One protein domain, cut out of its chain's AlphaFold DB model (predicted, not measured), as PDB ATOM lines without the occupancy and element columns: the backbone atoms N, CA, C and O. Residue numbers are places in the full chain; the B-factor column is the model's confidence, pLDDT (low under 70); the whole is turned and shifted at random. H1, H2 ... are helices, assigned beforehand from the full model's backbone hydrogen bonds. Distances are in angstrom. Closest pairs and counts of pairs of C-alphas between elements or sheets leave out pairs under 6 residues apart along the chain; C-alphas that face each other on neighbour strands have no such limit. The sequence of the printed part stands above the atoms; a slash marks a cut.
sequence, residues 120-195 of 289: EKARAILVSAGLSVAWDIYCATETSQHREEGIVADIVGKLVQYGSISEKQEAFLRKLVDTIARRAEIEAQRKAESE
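Overview. This is residues 120 to 195 of the 289 residues of an uncharacterized protein of Xanthobacter sp. SG563 (UniProt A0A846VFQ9). Two helical hairpins, H1 with H2 and H3 with H4, pack crosswise into a small body, and H5 sticks out as an arm that makes the length. The printed part has 76 residues with five named helices, H1 to H5, and no named strand: all helix. It is only just loose, close to compact: radius of gyration of the C-alphas 13.9 A, spans 47 by 25 by 16 A.

Along the chain. Find C-alpha 120 at (113.855, -61.149, 32.489), where H1, residues 120 to 128, begins. Next come H2, residues 132 to 139, H3, residues 147 to 162, 22.7 A long, and H4, residues 167 to 181, 21.1 A. H5, residues 183 to 195, ends at (89.552, -100.313, 24.843).

Arrangement. Look at C-alphas 138 and 153, 4.6 A apart, the closest of H2 and H3, which touch about perpendicular at 88 degrees. The hairpin H1 and H2 touches closest at C-alphas 126 and 132, 5.6 A. H4 and H5 meet only through their link. In these five helices every O i to N i+4 pair is within hydrogen-bond range.

Size, cuts and confidence. The printed part has no cut and no long link; residue 194 alone is under pLDDT 70.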
ATOM      1  N   GLU A 120     114.451 -62.108  33.426       91.69
ATOM      2  CA  GLU A 120     113.855 -61.149  32.489       91.69
ATOM      3  C   GLU A 120     114.346 -61.396  31.049       91.69
ATOM      4  O   GLU A 120     113.540 -61.483  30.119       91.69
ATOM      5  N   LYS A 121     115.657 -61.618  30.870       93.81
ATOM      6  CA  LYS A 121     116.253 -61.946  29.568       93.81
ATOM      7  C   LYS A 121     115.767 -63.293  29.027       93.81
ATOM      8  O   LYS A 121     115.398 -63.384  27.857       93.81
ATOM      9  N   ALA A 122     115.750 -64.333  29.860       95.75
ATOM     10  CA  ALA A 122     115.282 -65.665  29.485       95.75
ATOM     11  C   ALA A 122     113.824 -65.630  29.021       95.75
ATOM     12  O   ALA A 122     113.499 -66.179  27.968       95.75
ATOM     13  N   ARG A 123     112.963 -64.917  29.758       96.31
ATOM     14  CA  ARG A 123     111.564 -64.709  29.382       96.31
ATOM     15  C   ARG A 123     111.444 -64.027  28.020       96.31
ATOM     16  O   ARG A 123     110.686 -64.503  27.182       96.31
ATOM     17  N   ALA A 124     112.204 -62.959  27.775       95.38
ATOM     18  CA  ALA A 124     112.185 -62.259  26.489       95.38
ATOM     19  C   ALA A 124     112.604 -63.172  25.321       95.38
ATOM     20  O   ALA A 124     111.933 -63.195  24.289       95.38
ATOM     21  N   ILE A 125     113.661 -63.972  25.506       95.75
ATOM     22  CA  ILE A 125     114.123 -64.950  24.510       95.75
ATOM     23  C   ILE A 125     113.022 -65.973  24.216       95.75
ATOM     24  O   ILE A 125     112.648 -66.151  23.058       95.75
ATOM     25  N   LEU A 126     112.447 -66.597  25.246       96.88
ATOM     26  CA  LEU A 126     111.392 -67.598  25.069       96.88
ATOM     27  C   LEU A 126     110.146 -67.015  24.399       96.88
ATOM     28  O   LEU A 126     109.588 -67.650  23.510       96.88
ATOM     29  N   VAL A 127     109.734 -65.798  24.763       96.25
ATOM     30  CA  VAL A 127     108.609 -65.109  24.111       96.25
ATOM     31  C   VAL A 127     108.905 -64.860  22.633       96.25
ATOM     32  O   VAL A 127     108.074 -65.193  21.792       96.25
ATOM     33  N   SER A 128     110.096 -64.355  22.296       95.00
ATOM     34  CA  SER A 128     110.491 -64.126  20.896       95.00
ATOM     35  C   SER A 128     110.550 -65.415  20.067       95.00
ATOM     36  O   SER A 128     110.228 -65.402  18.883       95.00
ATOM     37  N   ALA A 129     110.872 -66.546  20.701       94.62
ATOM     38  CA  ALA A 129     110.856 -67.861  20.074       94.62
ATOM     39  C   ALA A 129     109.448 -68.494  20.005       94.62
ATOM     40  O   ALA A 129     109.294 -69.571  19.431       94.62
ATOM     41  N   GLY A 130     108.404 -67.882  20.576       95.31
ATOM     42  CA  GLY A 130     107.076 -68.505  20.675       95.31
ATOM     43  C   GLY A 130     107.041 -69.706  21.631       95.31
ATOM     44  O   GLY A 130     106.285 -70.650  21.428       95.31
ATOM     45  N   LEU A 131     107.892 -69.691  22.658       96.56
ATOM     46  CA  LEU A 131     108.057 -70.722  23.685       96.56
ATOM     47  C   LEU A 131     107.605 -70.224  25.069       96.56
ATOM     48  O   LEU A 131     108.166 -70.626  26.086       96.56
ATOM     49  N   SER A 132     106.595 -69.349  25.138       96.19
ATOM     50  CA  SER A 132     106.091 -68.803  26.412       96.19
ATOM     51  C   SER A 132     105.654 -69.896  27.392       96.19
ATOM     52  O   SER A 132     105.943 -69.798  28.576       96.19
ATOM     53  N   VAL A 133     105.080 -70.993  26.893       95.50
ATOM     54  CA  VAL A 133     104.684 -72.150  27.714       95.50
ATOM     55  C   VAL A 133     105.872 -72.748  28.480       95.50
ATOM     56  O   VAL A 133     105.718 -73.191  29.613       95.50
ATOM     57  N   ALA A 134     107.080 -72.732  27.906       95.94
ATOM     58  CA  ALA A 134     108.272 -73.218  28.601       95.94
ATOM     59  C   ALA A 134     108.626 -72.345  29.817       95.94
ATOM     60  O   ALA A 134     109.115 -72.860  30.822       95.94
ATOM     61  N   TRP A 135     108.358 -71.038  29.739       96.62
ATOM     62  CA  TRP A 135     108.511 -70.125  30.869       96.62
ATOM     63  C   TRP A 135     107.491 -70.425  31.968       96.62
ATOM     64  O   TRP A 135     107.863 -70.506  33.135       96.62
ATOM     65  N   ASP A 136     106.233 -70.657  31.596       94.75
ATOM     66  CA  ASP A 136     105.172 -70.976  32.556       94.75
ATOM     67  C   ASP A 136     105.467 -72.290  33.297       94.75
ATOM     68  O   ASP A 136     105.346 -72.347  34.519       94.75
ATOM     69  N   ILE A 137     105.965 -73.311  32.584       94.19
ATOM     70  CA  ILE A 137     106.431 -74.576  33.180       94.19
ATOM     71  C   ILE A 137     107.582 -74.335  34.165       94.19
ATOM     72  O   ILE A 137     107.598 -74.915  35.245       94.19
ATOM     73  N   TYR A 138     108.545 -73.479  33.813       94.44
ATOM     74  CA  TYR A 138     109.664 -73.146  34.697       94.44
ATOM     75  C   TYR A 138     109.227 -72.370  35.949       94.44
ATOM     76  O   TYR A 138     109.818 -72.537  37.015       94.44
ATOM     77  N   CYS A 139     108.209 -71.517  35.831       91.31
ATOM     78  CA  CYS A 139     107.671 -70.733  36.941       91.31
ATOM     79  C   CYS A 139     106.673 -71.497  37.820       91.31
ATOM     80  O   CYS A 139     106.308 -70.984  38.880       91.31
ATOM     81  N   ALA A 140     106.226 -72.682  37.405       90.38
ATOM     82  CA  ALA A 140     105.304 -73.488  38.188       90.38
ATOM     83  C   ALA A 140     105.921 -73.856  39.548       90.38
ATOM     84  O   ALA A 140     107.053 -74.328  39.641       90.38
ATOM     85  N   THR A 141     105.160 -73.638  40.621       72.25
ATOM     86  CA  THR A 141     105.569 -73.973  41.995       72.25
ATOM     87  C   THR A 141     105.412 -75.460  42.303       72.25
ATOM     88  O   THR A 141     106.011 -75.961  43.251       72.25
ATOM     89  N   GLU A 142     104.597 -76.166  41.520       79.75
ATOM     90  CA  GLU A 142     104.356 -77.595  41.669       79.75
ATOM     91  C   GLU A 142     105.325 -78.400  40.806       79.75
ATOM     92  O   GLU A 142     105.439 -78.199  39.595       79.75
ATOM     93  N   THR A 143     106.012 -79.356  41.430       75.31
ATOM     94  CA  THR A 143     106.870 -80.293  40.707       75.31
ATOM     95  C   THR A 143     106.005 -81.224  39.865       75.31
ATOM     96  O   THR A 143     105.307 -82.087  40.400       75.31
ATOM     97  N   SER A 144     106.077 -81.088  38.540       78.69
ATOM     98  CA  SER A 144     105.439 -82.044  37.636       78.69
ATOM     99  C   SER A 144     106.050 -83.439  37.809       78.69
ATOM    100  O   SER A 144     107.268 -83.598  37.904       78.69
ATOM    101  N   GLN A 145     105.202 -84.468  37.821       82.25
ATOM    102  CA  GLN A 145     105.641 -85.868  37.801       82.25
ATOM    103  C   GLN A 145     106.104 -86.309  36.405       82.25
ATOM    104  O   GLN A 145     106.680 -87.387  36.240       82.25
ATOM    105  N   HIS A 146     105.844 -85.490  35.388       87.50
ATOM    106  CA  HIS A 146     106.164 -85.807  34.014       87.50
ATOM    107  C   HIS A 146     107.587 -85.378  33.661       87.50
ATOM    108  O   HIS A 146     108.067 -84.291  33.992       87.50
ATOM    109  N   ARG A 147     108.283 -86.274  32.959       91.25
ATOM    110  CA  ARG A 147     109.700 -86.116  32.629       91.25
ATOM    111  C   ARG A 147     109.947 -84.931  31.697       91.25
ATOM    112  O   ARG A 147     111.005 -84.312  31.794       91.25
ATOM    113  N   GLU A 148     109.025 -84.637  30.782       93.06
ATOM    114  CA  GLU A 148     109.188 -83.565  29.798       93.06
ATOM    115  C   GLU A 148     109.270 -82.187  30.467       93.06
ATOM    116  O   GLU A 148     110.185 -81.425  30.168       93.06
ATOM    117  N   GLU A 149     108.387 -81.898  31.419       94.19
ATOM    118  CA  GLU A 149     108.347 -80.650  32.184       94.19
ATOM    119  C   GLU A 149     109.621 -80.459  33.006       94.19
ATOM    120  O   GLU A 149     110.180 -79.363  33.023       94.19
ATOM    121  N   GLY A 150     110.138 -81.534  33.610       93.69
ATOM    122  CA  GLY A 150     111.424 -81.501  34.308       93.69
ATOM    123  C   GLY A 150     112.592 -81.141  33.381       93.69
ATOM    124  O   GLY A 150     113.460 -80.351  33.750       93.69
ATOM    125  N   ILE A 151     112.600 -81.666  32.150       95.00
ATOM    126  CA  ILE A 151     113.617 -81.320  31.143       95.00
ATOM    127  C   ILE A 151     113.455 -79.865  30.681       95.00
ATOM    128  O   ILE A 151     114.454 -79.159  30.536       95.00
ATOM    129  N   VAL A 152     112.221 -79.401  30.462       96.38
ATOM    130  CA  VAL A 152     111.940 -78.003  30.104       96.38
ATOM    131  C   VAL A 152     112.455 -77.064  31.197       96.38
ATOM    132  O   VAL A 152     113.207 -76.140  30.888       96.38
ATOM    133  N   ALA A 153     112.131 -77.335  32.462       95.00
ATOM    134  CA  ALA A 153     112.579 -76.530  33.595       95.00
ATOM    135  C   ALA A 153     114.114 -76.488  33.724       95.00
ATOM    136  O   ALA A 153     114.666 -75.416  33.970       95.00
ATOM    137  N   ASP A 154     114.822 -77.602  33.492       94.62
ATOM    138  CA  ASP A 154     116.296 -77.638  33.490       94.62
ATOM    139  C   ASP A 154     116.898 -76.762  32.378       94.62
ATOM    140  O   ASP A 154     117.810 -75.966  32.623       94.62
ATOM    141  N   ILE A 155     116.369 -76.854  31.153       95.88
ATOM    142  CA  ILE A 155     116.863 -76.050  30.027       95.88
ATOM    143  C   ILE A 155     116.590 -74.561  30.270       95.88
ATOM    144  O   ILE A 155     117.482 -73.737  30.050       95.88
ATOM    145  N   VAL A 156     115.395 -74.201  30.748       96.12
ATOM    146  CA  VAL A 156     115.060 -72.805  31.065       96.12
ATOM    147  C   VAL A 156     115.895 -72.297  32.244       96.12
ATOM    148  O   VAL A 156     116.387 -71.174  32.192       96.12
ATOM    149  N   GLY A 157     116.164 -73.124  33.256       93.88
ATOM    150  CA  GLY A 157     117.071 -72.781  34.354       93.88
ATOM    151  C   GLY A 157     118.484 -72.443  33.866       93.88
ATOM    152  O   GLY A 157     119.056 -71.428  34.265       93.88
ATOM    153  N   LYS A 158     119.020 -73.228  32.923       94.00
ATOM    154  CA  LYS A 158     120.300 -72.928  32.259       94.00
ATOM    155  C   LYS A 158     120.227 -71.661  31.413       94.00
ATOM    156  O   LYS A 158     121.182 -70.889  31.405       94.00
ATOM    157  N   LEU A 159     119.103 -71.402  30.743       95.19
ATOM    158  CA  LEU A 159     118.892 -70.150  30.016       95.19
ATOM    159  C   LEU A 159     118.905 -68.939  30.963       95.19
ATOM    160  O   LEU A 159     119.523 -67.933  30.636       95.19
ATOM    161  N   VAL A 160     118.286 -69.040  32.142       93.62
ATOM    162  CA  VAL A 160     118.332 -67.998  33.182       93.62
ATOM    163  C   VAL A 160     119.759 -67.788  33.688       93.62
ATOM    164  O   VAL A 160     120.177 -66.650  33.884       93.62
ATOM    165  N   GLN A 161     120.517 -68.871  33.880       89.31
ATOM    166  CA  GLN A 161     121.881 -68.817  34.409       89.31
ATOM    167  C   GLN A 161     122.902 -68.266  33.401       89.31
ATOM    168  O   GLN A 161     123.742 -67.450  33.769       89.31
ATOM    169  N   TYR A 162     122.859 -68.726  32.150       91.25
ATOM    170  CA  TYR A 162     123.878 -68.419  31.138       91.25
ATOM    171  C   TYR A 162     123.430 -67.356  30.130       91.25
ATOM    172  O   TYR A 162     124.254 -66.774  29.429       91.25
ATOM    173  N   GLY A 163     122.128 -67.071  30.043       92.06
ATOM    174  CA  GLY A 163     121.579 -66.012  29.196       92.06
ATOM    175  C   GLY A 163     121.561 -66.325  27.697       92.06
ATOM    176  O   GLY A 163     121.386 -65.394  26.906       92.06
ATOM    177  N   SER A 164     121.759 -67.589  27.309       92.38
ATOM    178  CA  SER A 164     121.673 -68.080  25.927       92.38
ATOM    179  C   SER A 164     121.328 -69.572  25.871       92.38
ATOM    180  O   SER A 164     121.720 -70.327  26.759       92.38
ATOM    181  N   ILE A 165     120.676 -70.001  24.789       94.25
ATOM    182  CA  ILE A 165     120.491 -71.411  24.405       94.25
ATOM    183  C   ILE A 165     120.883 -71.595  22.939       94.25
ATOM    184  O   ILE A 165     120.789 -70.664  22.144       94.25
ATOM    185  N   SER A 166     121.343 -72.793  22.586       95.00
ATOM    186  CA  SER A 166     121.642 -73.152  21.195       95.00
ATOM    187  C   SER A 166     120.369 -73.412  20.383       95.00
ATOM    188  O   SER A 166     119.358 -73.850  20.930       95.00
ATOM    189  N   GLU A 167     120.446 -73.271  19.057       94.75
ATOM    190  CA  GLU A 167     119.341 -73.603  18.138       94.75
ATOM    191  C   GLU A 167     118.847 -75.048  18.312       94.75
ATOM    192  O   GLU A 167     117.652 -75.328  18.255       94.75
ATOM    193  N   LYS A 168     119.762 -75.985  18.600       96.31
ATOM    194  CA  LYS A 168     119.413 -77.385  18.884       96.31
ATOM    195  C   LYS A 168     118.573 -77.514  20.155       96.31
ATOM    196  O   LYS A 168     117.643 -78.318  20.188       96.31
ATOM    197  N   GLN A 169     118.898 -76.745  21.194       95.44
ATOM    198  CA  GLN A 169     118.116 -76.715  22.430       95.44
ATOM    199  C   GLN A 169     116.759 -76.048  22.212       95.44
ATOM    200  O   GLN A 169     115.770 -76.537  22.745       95.44
ATOM    201  N   GLU A 170     116.688 -74.998  21.394       94.94
ATOM    202  CA  GLU A 170     115.419 -74.366  21.026       94.94
ATOM    203  C   GLU A 170     114.508 -75.330  20.251       94.94
ATOM    204  O   GLU A 170     113.349 -75.528  20.619       94.94
ATOM    205  N   ALA A 171     115.033 -76.005  19.223       96.50
ATOM    206  CA  ALA A 171     114.291 -77.009  18.463       96.50
ATOM    207  C   ALA A 171     113.821 -78.168  19.359       96.50
ATOM    208  O   ALA A 171     112.699 -78.664  19.223       96.50
ATOM    209  N   PHE A 172     114.660 -78.582  20.310       97.25
ATOM    210  CA  PHE A 172     114.296 -79.602  21.283       97.25
ATOM    211  C   PHE A 172     113.201 -79.124  22.250       97.25
ATOM    212  O   PHE A 172     112.245 -79.863  22.479       97.25
ATOM    213  N   LEU A 173     113.273 -77.883  22.746       96.69
ATOM    214  CA  LEU A 173     112.221 -77.275  23.566       96.69
ATOM    215  C   LEU A 173     110.884 -77.220  22.825       96.69
ATOM    216  O   LEU A 173     109.870 -77.613  23.396       96.69
ATOM    217  N   ARG A 174     110.872 -76.816  21.547       96.81
ATOM    218  CA  ARG A 174     109.654 -76.825  20.715       96.81
ATOM    219  C   ARG A 174     109.014 -78.210  20.678       96.81
ATOM    220  O   ARG A 174     107.812 -78.337  20.888       96.81
ATOM    221  N   LYS A 175     109.822 -79.254  20.471       96.94
ATOM    222  CA  LYS A 175     109.345 -80.643  20.459       96.94
ATOM    223  C   LYS A 175     108.755 -81.068  21.809       96.94
ATOM    224  O   LYS A 175     107.743 -81.765  21.831       96.94
ATOM    225  N   LEU A 176     109.381 -80.680  22.920       96.06
ATOM    226  CA  LEU A 176     108.878 -80.992  24.261       96.06
ATOM    227  C   LEU A 176     107.550 -80.287  24.535       96.06
ATOM    228  O   LEU A 176     106.600 -80.946  24.943       96.06
ATOM    229  N   VAL A 177     107.463 -78.988  24.248       95.00
ATOM    230  CA  VAL A 177     106.235 -78.200  24.431       95.00
ATOM    231  C   VAL A 177     105.080 -78.768  23.596       95.00
ATOM    232  O   VAL A 177     103.987 -78.946  24.122       95.00
ATOM    233  N   ASP A 178     105.325 -79.142  22.337       94.81
ATOM    234  CA  ASP A 178     104.317 -79.789  21.479       94.81
ATOM    235  C   ASP A 178     103.874 -81.158  22.029       94.81
ATOM    236  O   ASP A 178     102.691 -81.494  22.023       94.81
ATOM    237  N   THR A 179     104.815 -81.937  22.571       93.44
ATOM    238  CA  THR A 179     104.517 -83.238  23.197       93.44
ATOM    239  C   THR A 179     103.654 -83.073  24.447       93.44
ATOM    240  O   THR A 179     102.722 -83.849  24.650       93.44
ATOM    241  N   ILE A 180     103.943 -82.061  25.272       92.88
ATOM    242  CA  ILE A 180     103.164 -81.736  26.473       92.88
ATOM    243  C   ILE A 180     101.744 -81.321  26.077       92.88
ATOM    244  O   ILE A 180     100.782 -81.846  26.632       92.88
ATOM    245  N   ALA A 181     101.599 -80.454  25.070       92.50
ATOM    246  CA  ALA A 181     100.292 -80.001  24.591       92.50
ATOM    247  C   ALA A 181      99.426 -81.155  24.056       92.50
ATOM    248  O   ALA A 181      98.235 -81.223  24.349       92.50
ATOM    249  N   ARG A 182     100.026 -82.104  23.324       92.06
ATOM    250  CA  ARG A 182      99.318 -83.261  22.747       92.06
ATOM    251  C   ARG A 182      99.199 -84.458  23.685       92.06
ATOM    252  O   ARG A 182      98.719 -85.513  23.271       92.06
ATOM    253  N   ARG A 183      99.637 -84.350  24.942       88.69
ATOM    254  CA  ARG A 183      99.662 -85.497  25.861       88.69
ATOM    255  C   ARG A 183      98.274 -86.107  26.050       88.69
ATOM    256  O   ARG A 183      98.132 -87.317  25.903       88.69
ATOM    257  N   ALA A 184      97.263 -85.275  26.294       86.88
ATOM    258  CA  ALA A 184      95.888 -85.734  26.483       86.88
ATOM    259  C   ALA A 184      95.349 -86.471  25.245       86.88
ATOM    260  O   ALA A 184      94.683 -87.495  25.377       86.88
ATOM    261  N   GLU A 185      95.686 -86.001  24.042       88.81
ATOM    262  CA  GLU A 185      95.300 -86.648  22.783       88.81
ATOM    263  C   GLU A 185      95.992 -88.007  22.618       88.81
ATOM    264  O   GLU A 185      95.343 -89.003  22.304       88.81
ATOM    265  N   ILE A 186      97.299 -88.073  22.892       84.38
ATOM    266  CA  ILE A 186      98.088 -89.312  22.822       84.38
ATOM    267  C   ILE A 186      97.569 -90.338  23.835       84.38
ATOM    268  O   ILE A 186      97.470 -91.527  23.527       84.38
ATOM    269  N   GLU A 187      97.248 -89.904  25.050       86.19
ATOM    270  CA  GLU A 187      96.690 -90.764  26.093       86.19
ATOM    271  C   GLU A 187      95.280 -91.238  25.738       86.19
ATOM    272  O   GLU A 187      94.999 -92.430  25.865       86.19
ATOM    273  N   ALA A 188      94.424 -90.353  25.218       84.06
ATOM    274  CA  ALA A 188      93.090 -90.708  24.747       84.06
ATOM    275  C   ALA A 188      93.147 -91.713  23.589       84.06
ATOM    276  O   ALA A 188      92.430 -92.712  23.613       84.06
ATOM    277  N   GLN A 189      94.046 -91.512  22.622       82.50
ATOM    278  CA  GLN A 189      94.245 -92.445  21.516       82.50
ATOM    279  C   GLN A 189      94.717 -93.811  22.023       82.50
ATOM    280  O   GLN A 189      94.132 -94.836  21.679       82.50
ATOM    281  N   ARG A 190      95.732 -93.845  22.895       81.12
ATOM    282  CA  ARG A 190      96.227 -95.098  23.489       81.12
ATOM    283  C   ARG A 190      95.151 -95.814  24.298       81.12
ATOM    284  O   ARG A 190      95.105 -97.043  24.295       81.12
ATOM    285  N   LYS A 191      94.298 -95.060  24.993       79.44
ATOM    286  CA  LYS A 191      93.173 -95.601  25.752       79.44
ATOM    287  C   LYS A 191      92.110 -96.180  24.823       79.44
ATOM    288  O   LYS A 191      91.713 -97.314  25.046       79.44
ATOM    289  N   ALA A 192      91.725 -95.475  23.760       77.19
ATOM    290  CA  ALA A 192      90.768 -95.966  22.769       77.19
ATOM    291  C   ALA A 192      91.279 -97.225  22.046       77.19
ATOM    292  O   ALA A 192      90.544 -98.200  21.904       77.19
ATOM    293  N   GLU A 193      92.559 -97.249  21.657       76.25
ATOM    294  CA  GLU A 193      93.209 -98.433  21.080       76.25
ATOM    295  C   GLU A 193      93.213 -99.611  22.061       76.25
ATOM    296  O   GLU A 193      92.964-100.751  21.670       76.25
ATOM    297  N   SER A 194      93.477 -99.343  23.343       69.25
ATOM    298  CA  SER A 194      93.393-100.358  24.388       69.25
ATOM    299  C   SER A 194      91.958-100.844  24.564       69.25
ATOM    300  O   SER A 194      91.727-102.044  24.575       69.25
ATOM    301  N   GLU A 195      90.964 -99.962  24.653       75.69
ATOM    302  CA  GLU A 195      89.552-100.313  24.843       75.69
ATOM    303  C   GLU A 195      88.991-101.152  23.691       75.69
ATOM    304  O   GLU A 195      88.347-102.165  23.962       75.69
TER     305      GLU A 195